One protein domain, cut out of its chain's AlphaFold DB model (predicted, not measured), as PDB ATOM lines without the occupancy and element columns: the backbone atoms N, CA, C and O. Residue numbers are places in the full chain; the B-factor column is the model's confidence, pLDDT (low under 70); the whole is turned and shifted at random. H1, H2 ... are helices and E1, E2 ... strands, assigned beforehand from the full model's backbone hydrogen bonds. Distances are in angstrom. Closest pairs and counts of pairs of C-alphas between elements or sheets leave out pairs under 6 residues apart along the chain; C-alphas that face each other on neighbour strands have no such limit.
ATOM      1  N   GLU A  13     165.204 201.000 232.254       69.94
ATOM      2  CA  GLU A  13     166.657 201.115 232.460       69.94
ATOM      3  C   GLU A  13     167.257 202.439 231.964       69.94
ATOM      4  O   GLU A  13     168.236 202.914 232.534       69.94
ATOM      5  N   CYS A  14     166.640 203.079 230.966       68.88
ATOM      6  CA  CYS A  14     167.022 204.410 230.489       68.88
ATOM      7  C   CYS A  14     166.389 205.550 231.314       68.88
ATOM      8  O   CYS A  14     166.653 206.725 231.061       68.88
ATOM      9  N   CYS A  15     165.528 205.239 232.291       73.44
ATOM     10  CA  CYS A  15     164.813 206.247 233.069       73.44
ATOM     11  C   CYS A  15     165.710 206.811 234.171       73.44
ATOM     12  O   CYS A  15     166.253 206.062 234.981       73.44
ATOM     13  N   ARG A  16     165.754 208.141 234.328       76.69
ATOM     14  CA  ARG A  16     166.494 208.795 235.429       76.69
ATOM     15  C   ARG A  16     166.074 208.336 236.830       76.69
ATOM     16  O   ARG A  16     166.852 208.475 237.771       76.69
ATOM     17  N   ALA A  17     164.844 207.842 236.975       77.69
ATOM     18  CA  ALA A  17     164.280 207.374 238.238       77.69
ATOM     19  C   ALA A  17     164.528 205.878 238.492       77.69
ATOM     20  O   ALA A  17     164.208 205.385 239.571       77.69
ATOM     21  N   PHE A  18     165.082 205.146 237.525       78.88
ATOM     22  CA  PHE A  18     165.410 203.738 237.695       78.88
ATOM     23  C   PHE A  18     166.721 203.570 238.449       78.88
ATOM     24  O   PHE A  18     167.709 204.262 238.189       78.88
ATOM     25  N   ARG A  19     166.741 202.624 239.380       81.38
ATOM     26  CA  ARG A  19     167.957 202.144 240.032       81.38
ATOM     27  C   ARG A  19     167.935 200.620 240.078       81.38
ATOM     28  O   ARG A  19     166.901 199.984 239.872       81.38
ATOM     29  N   ARG A  20     169.091 200.049 240.389       83.38
ATOM     30  CA  ARG A  20     169.226 198.658 240.815       83.38
ATOM     31  C   ARG A  20     169.548 198.669 242.303       83.38
ATOM     32  O   ARG A  20     170.324 199.511 242.751       83.38
ATOM     33  N   ARG A  21     168.891 197.799 243.056       81.44
ATOM     34  CA  ARG A  21     169.216 197.537 244.460       81.44
ATOM     35  C   ARG A  21     170.525 196.743 244.533       81.44
ATOM     36  O   ARG A  21     170.964 196.190 243.526       81.44
ATOM     37  N   ASP A  22     171.104 196.640 245.726       86.88
ATOM     38  CA  ASP A  22     172.343 195.877 245.949       86.88
ATOM     39  C   ASP A  22     172.169 194.372 245.669       86.88
ATOM     40  O   ASP A  22     173.113 193.694 245.280       86.88
ATOM     41  N   ASP A  23     170.937 193.862 245.791       85.31
ATOM     42  CA  ASP A  23     170.549 192.496 245.412       85.31
ATOM     43  C   ASP A  23     170.340 192.315 243.892       85.31
ATOM     44  O   ASP A  23     169.951 191.242 243.431       85.31
ATOM     45  N   GLY A  24     170.588 193.360 243.097       78.12
ATOM     46  CA  GLY A  24     170.455 193.361 241.643       78.12
ATOM     47  C   GLY A  24     169.026 193.561 241.129       78.12
ATOM     48  O   GLY A  24     168.844 193.697 239.913       78.12
ATOM     49  N   LEU A  25     168.017 193.627 242.009       77.19
ATOM     50  CA  LEU A  25     166.626 193.798 241.600       77.19
ATOM     51  C   LEU A  25     166.334 195.236 241.134       77.19
ATOM     52  O   LEU A  25     166.829 196.206 241.722       77.19
ATOM     53  N   PRO A  26     165.502 195.401 240.090       76.88
ATOM     54  CA  PRO A  26     165.119 196.713 239.587       76.88
ATOM     55  C   PRO A  26     164.214 197.453 240.585       76.88
ATOM     56  O   PRO A  26     163.298 196.869 241.165       76.88
ATOM     57  N   ILE A  27     164.432 198.760 240.755       79.12
ATOM     58  CA  ILE A  27     163.592 199.638 241.582       79.12
ATOM     59  C   ILE A  27     163.287 200.955 240.854       79.12
ATOM     60  O   ILE A  27     164.141 201.532 240.179       79.12
ATOM     61  N   CYS A  28     162.051 201.437 240.995       81.06
ATOM     62  CA  CYS A  28     161.614 202.745 240.514       81.06
ATOM     63  C   CYS A  28     161.552 203.719 241.696       81.06
ATOM     64  O   CYS A  28     160.864 203.444 242.675       81.06
ATOM     65  N   LEU A  29     162.252 204.852 241.602       81.38
ATOM     66  CA  LEU A  29     162.248 205.906 242.624       81.38
ATOM     67  C   LEU A  29     161.163 206.971 242.400       81.38
ATOM     68  O   LEU A  29     161.093 207.943 243.148       81.38
ATOM     69  N   THR A  30     160.333 206.829 241.365       80.94
ATOM     70  CA  THR A  30     159.225 207.759 241.130       80.94
ATOM     71  C   THR A  30     158.195 207.610 242.249       80.94
ATOM     72  O   THR A  30     157.656 206.511 242.410       80.94
ATOM     73  N   PRO A  31     157.863 208.690 242.980       78.75
ATOM     74  CA  PRO A  31     156.837 208.641 244.013       78.75
ATOM     75  C   PRO A  31     155.509 208.166 243.418       78.75
ATOM     76  O   PRO A  31     154.993 208.767 242.472       78.75
ATOM     77  N   ALA A  32     154.964 207.076 243.952       75.56
ATOM     78  CA  ALA A  32     153.630 206.613 243.596       75.56
ATOM     79  C   ALA A  32     152.579 207.527 244.244       75.56
ATOM     80  O   ALA A  32     152.726 207.913 245.403       75.56
ATOM     81  N   ARG A  33     151.516 207.874 243.508       78.94
ATOM     82  CA  ARG A  33     150.409 208.694 244.036       78.94
ATOM     83  C   ARG A  33     149.293 207.831 244.623       78.94
ATOM     84  O   ARG A  33     148.489 208.319 245.410       78.94
ATOM     85  N   SER A  34     149.256 206.553 244.253       82.00
ATOM     86  CA  SER A  34     148.268 205.577 244.698       82.00
ATOM     87  C   SER A  34     148.855 204.163 244.789       82.00
ATOM     88  O   SER A  34     149.888 203.853 244.195       82.00
ATOM     89  N   TYR A  35     148.156 203.263 245.486       75.94
ATOM     90  CA  TYR A  35     148.499 201.834 245.499       75.94
ATOM     91  C   TYR A  35     148.390 201.178 244.113       75.94
ATOM     92  O   TYR A  35     149.151 200.259 243.809       75.94
ATOM     93  N   ALA A  36     147.489 201.669 243.256       75.31
ATOM     94  CA  ALA A  36     147.379 201.210 241.874       75.31
ATOM     95  C   ALA A  36     148.662 201.519 241.079       75.31
ATOM     96  O   ALA A  36     149.162 200.653 240.359       75.31
ATOM     97  N   ASP A  37     149.257 202.699 241.291       71.75
ATOM     98  CA  ASP A  37     150.528 203.080 240.661       71.75
ATOM     99  C   ASP A  37     151.677 202.173 241.105       71.75
ATOM    100  O   ASP A  37     152.509 201.784 240.287       71.75
ATOM    101  N   VAL A  38     151.712 201.780 242.386       74.69
ATOM    102  CA  VAL A  38     152.718 200.835 242.903       74.69
ATOM    103  C   VAL A  38     152.612 199.489 242.184       74.69
ATOM    104  O   VAL A  38     153.627 198.923 241.776       74.69
ATOM    105  N   GLY A  39     151.391 198.981 241.987       75.69
ATOM    106  CA  GLY A  39     151.148 197.745 241.239       75.69
ATOM    107  C   GLY A  39     151.635 197.842 239.793       75.69
ATOM    108  O   GLY A  39     152.396 196.985 239.341       75.69
ATOM    109  N   ALA A  40     151.274 198.921 239.095       72.88
ATOM    110  CA  ALA A  40     151.702 199.171 237.720       72.88
ATOM    111  C   ALA A  40     153.233 199.296 237.592       72.88
ATOM    112  O   ALA A  40     153.827 198.706 236.686       72.88
ATOM    113  N   GLN A  41     153.891 199.993 238.526       73.12
ATOM    114  CA  GLN A  41     155.351 200.104 238.574       73.12
ATOM    115  C   GLN A  41     156.014 198.738 238.782       73.12
ATOM    116  O   GLN A  41     156.940 198.394 238.051       73.12
ATOM    117  N   ARG A  42     155.536 197.929 239.736       74.38
ATOM    118  CA  ARG A  42     156.091 196.587 239.983       74.38
ATOM    119  C   ARG A  42     155.921 195.673 238.773       74.38
ATOM    120  O   ARG A  42     156.875 194.999 238.407       74.38
ATOM    121  N   ILE A  43     154.758 195.696 238.117       74.06
ATOM    122  CA  ILE A  43     154.509 194.932 236.883       74.06
ATOM    123  C   ILE A  43     155.467 195.373 235.767       74.06
ATOM    124  O   ILE A  43     156.031 194.527 235.073       74.06
ATOM    125  N   ALA A  44     155.695 196.681 235.610       70.94
ATOM    126  CA  ALA A  44     156.625 197.211 234.615       70.94
ATOM    127  C   ALA A  44     158.087 196.810 234.885       70.94
ATOM    128  O   ALA A  44     158.841 196.607 233.936       70.94
ATOM    129  N   LEU A  45     158.489 196.682 236.156       72.88
ATOM    130  CA  LEU A  45     159.841 196.268 236.557       72.88
ATOM    131  C   LEU A  45     160.046 194.743 236.519       72.88
ATOM    132  O   LEU A  45     161.167 194.293 236.310       72.88
ATOM    133  N   ALA A  46     158.991 193.951 236.735       70.94
ATOM    134  CA  ALA A  46     159.076 192.495 236.874       70.94
ATOM    135  C   ALA A  46     159.093 191.714 235.544       70.94
ATOM    136  O   ALA A  46     159.354 190.515 235.561       70.94
ATOM    137  N   GLY A  47     158.800 192.340 234.398       58.69
ATOM    138  CA  GLY A  47     158.683 191.636 233.111       58.69
ATOM    139  C   GLY A  47     159.599 192.150 231.997       58.69
ATOM    140  O   GLY A  47     160.125 193.257 232.056       58.69
ATOM    141  N   ALA A  48     159.655 191.401 230.885       47.62
ATOM    142  CA  ALA A  48     160.219 191.829 229.589       47.62
ATOM    143  C   ALA A  48     159.493 193.051 228.959       47.62
ATOM    144  O   ALA A  48     159.870 193.543 227.898       47.62
ATOM    145  N   ASN A  49     158.457 193.559 229.634       48.12
ATOM    146  CA  ASN A  49     157.623 194.698 229.253       48.12
ATOM    147  C   ASN A  49     158.107 196.040 229.828       48.12
ATOM    148  O   ASN A  49     157.408 197.047 229.688       48.12
ATOM    149  N   ALA A  50     159.313 196.089 230.409       51.16
ATOM    150  CA  ALA A  50     159.970 197.334 230.812       51.16
ATOM    151  C   ALA A  50     160.057 198.370 229.673       51.16
ATOM    152  O   ALA A  50     160.272 199.546 229.949       51.16
ATOM    153  N   ARG A  51     159.889 197.940 228.410       49.50
ATOM    154  CA  ARG A  51     159.980 198.750 227.189       49.50
ATOM    155  C   ARG A  51     158.751 199.593 226.820       49.50
ATOM    156  O   ARG A  51     158.933 200.436 225.961       49.50
ATOM    157  N   ASN A  52     157.549 199.409 227.390       49.19
ATOM    158  CA  ASN A  52     156.349 200.016 226.767       49.19
ATOM    159  C   ASN A  52     155.199 200.492 227.681       49.19
ATOM    160  O   ASN A  52     154.149 200.848 227.153       49.19
ATOM    161  N   ARG A  53     155.304 200.477 229.020       54.53
ATOM    162  CA  ARG A  53     154.116 200.767 229.873       54.53
ATOM    163  C   ARG A  53     154.325 201.649 231.099       54.53
ATOM    164  O   ARG A  53     153.383 201.824 231.868       54.53
ATOM    165  N   CYS A  54     155.513 202.211 231.325       65.50
ATOM    166  CA  CYS A  54     155.621 203.196 232.401       65.50
ATOM    167  C   CYS A  54     154.791 204.424 232.011       65.50
ATOM    168  O   CYS A  54     155.062 205.026 230.977       65.50
ATOM    169  N   ALA A  55     153.820 204.826 232.832       58.72
ATOM    170  CA  ALA A  55     153.011 206.019 232.565       58.72
ATOM    171  C   ALA A  55     153.864 207.302 232.456       58.72
ATOM    172  O   ALA A  55     153.491 208.241 231.764       58.72
ATOM    173  N   MET A  56     155.059 207.320 233.069       58.81
ATOM    174  CA  MET A  56     156.038 208.411 232.925       58.81
ATOM    175  C   MET A  56     156.688 208.470 231.536       58.81
ATOM    176  O   MET A  56     157.264 209.489 231.172       58.81
ATOM    177  N   TYR A  57     156.617 207.379 230.773       53.62
ATOM    178  CA  TYR A  57     157.064 207.285 229.387       53.62
ATOM    179  C   TYR A  57     155.939 207.565 228.394       53.62
ATOM    180  O   TYR A  57     156.076 207.117 227.254       53.62
ATOM    181  N   ALA A  58     154.883 208.287 228.816       45.59
ATOM    182  CA  ALA A  58     153.759 208.743 227.992       45.59
ATOM    183  C   ALA A  58     154.184 208.851 226.527       45.59
ATOM    184  O   ALA A  58     155.183 209.541 226.297       45.59
TER     185      ALA A  58
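AT A GLANCE: This is residues 13 to 58 of the 67 residues of an uncharacterized protein of Cupriavidus metallidurans (UniProt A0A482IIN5). There is little regular structure here: a small hairpin of two short strands, E1 and E2, with one helix, H1, beside E2 and a tail, residues 47 to 58, that folds back along H1. The printed part has 46 residues, 18 of them in named elements, in the order E1, E2, H1, with the antiparallel sheet E1 - E2; the class is mixed, helices and strands. It is compact, with a radius of gyration of the C-alphas of 10.1 A, and spans 26 by 19 by 19 A.

IN THESE COORDINATES: E1 is residues 18 to 20, from C-alpha 18 at (165.410, 203.738, 237.695). E2 is residues 26 to 28. H1 is residues 35 to 46, 16.5 A long, ending at C-alpha 46 at (159.076, 192.495, 236.874).

HOW THE PARTS SIT: E1 and E2 form a hairpin, antiparallel at 146 degrees, with N 19 and O 27 within hydrogen-bond range at 2.9 A. The closest C-alphas of E2 and H1 are those of Pro 26 and Leu 45, 6.1 A apart. E1 and H1 are apart. In H1 every O i to N i+4 pair is within hydrogen-bond range.

THE WHOLE: The farthest C-alphas, Asp 23 and Ala 58, are 29.1 A apart. The printed part has no cut. The link E1 to E2 is tight, and E2 to H1 short. The model's pLDDT is under 70 at residues 13 to 14 and 47 to 58.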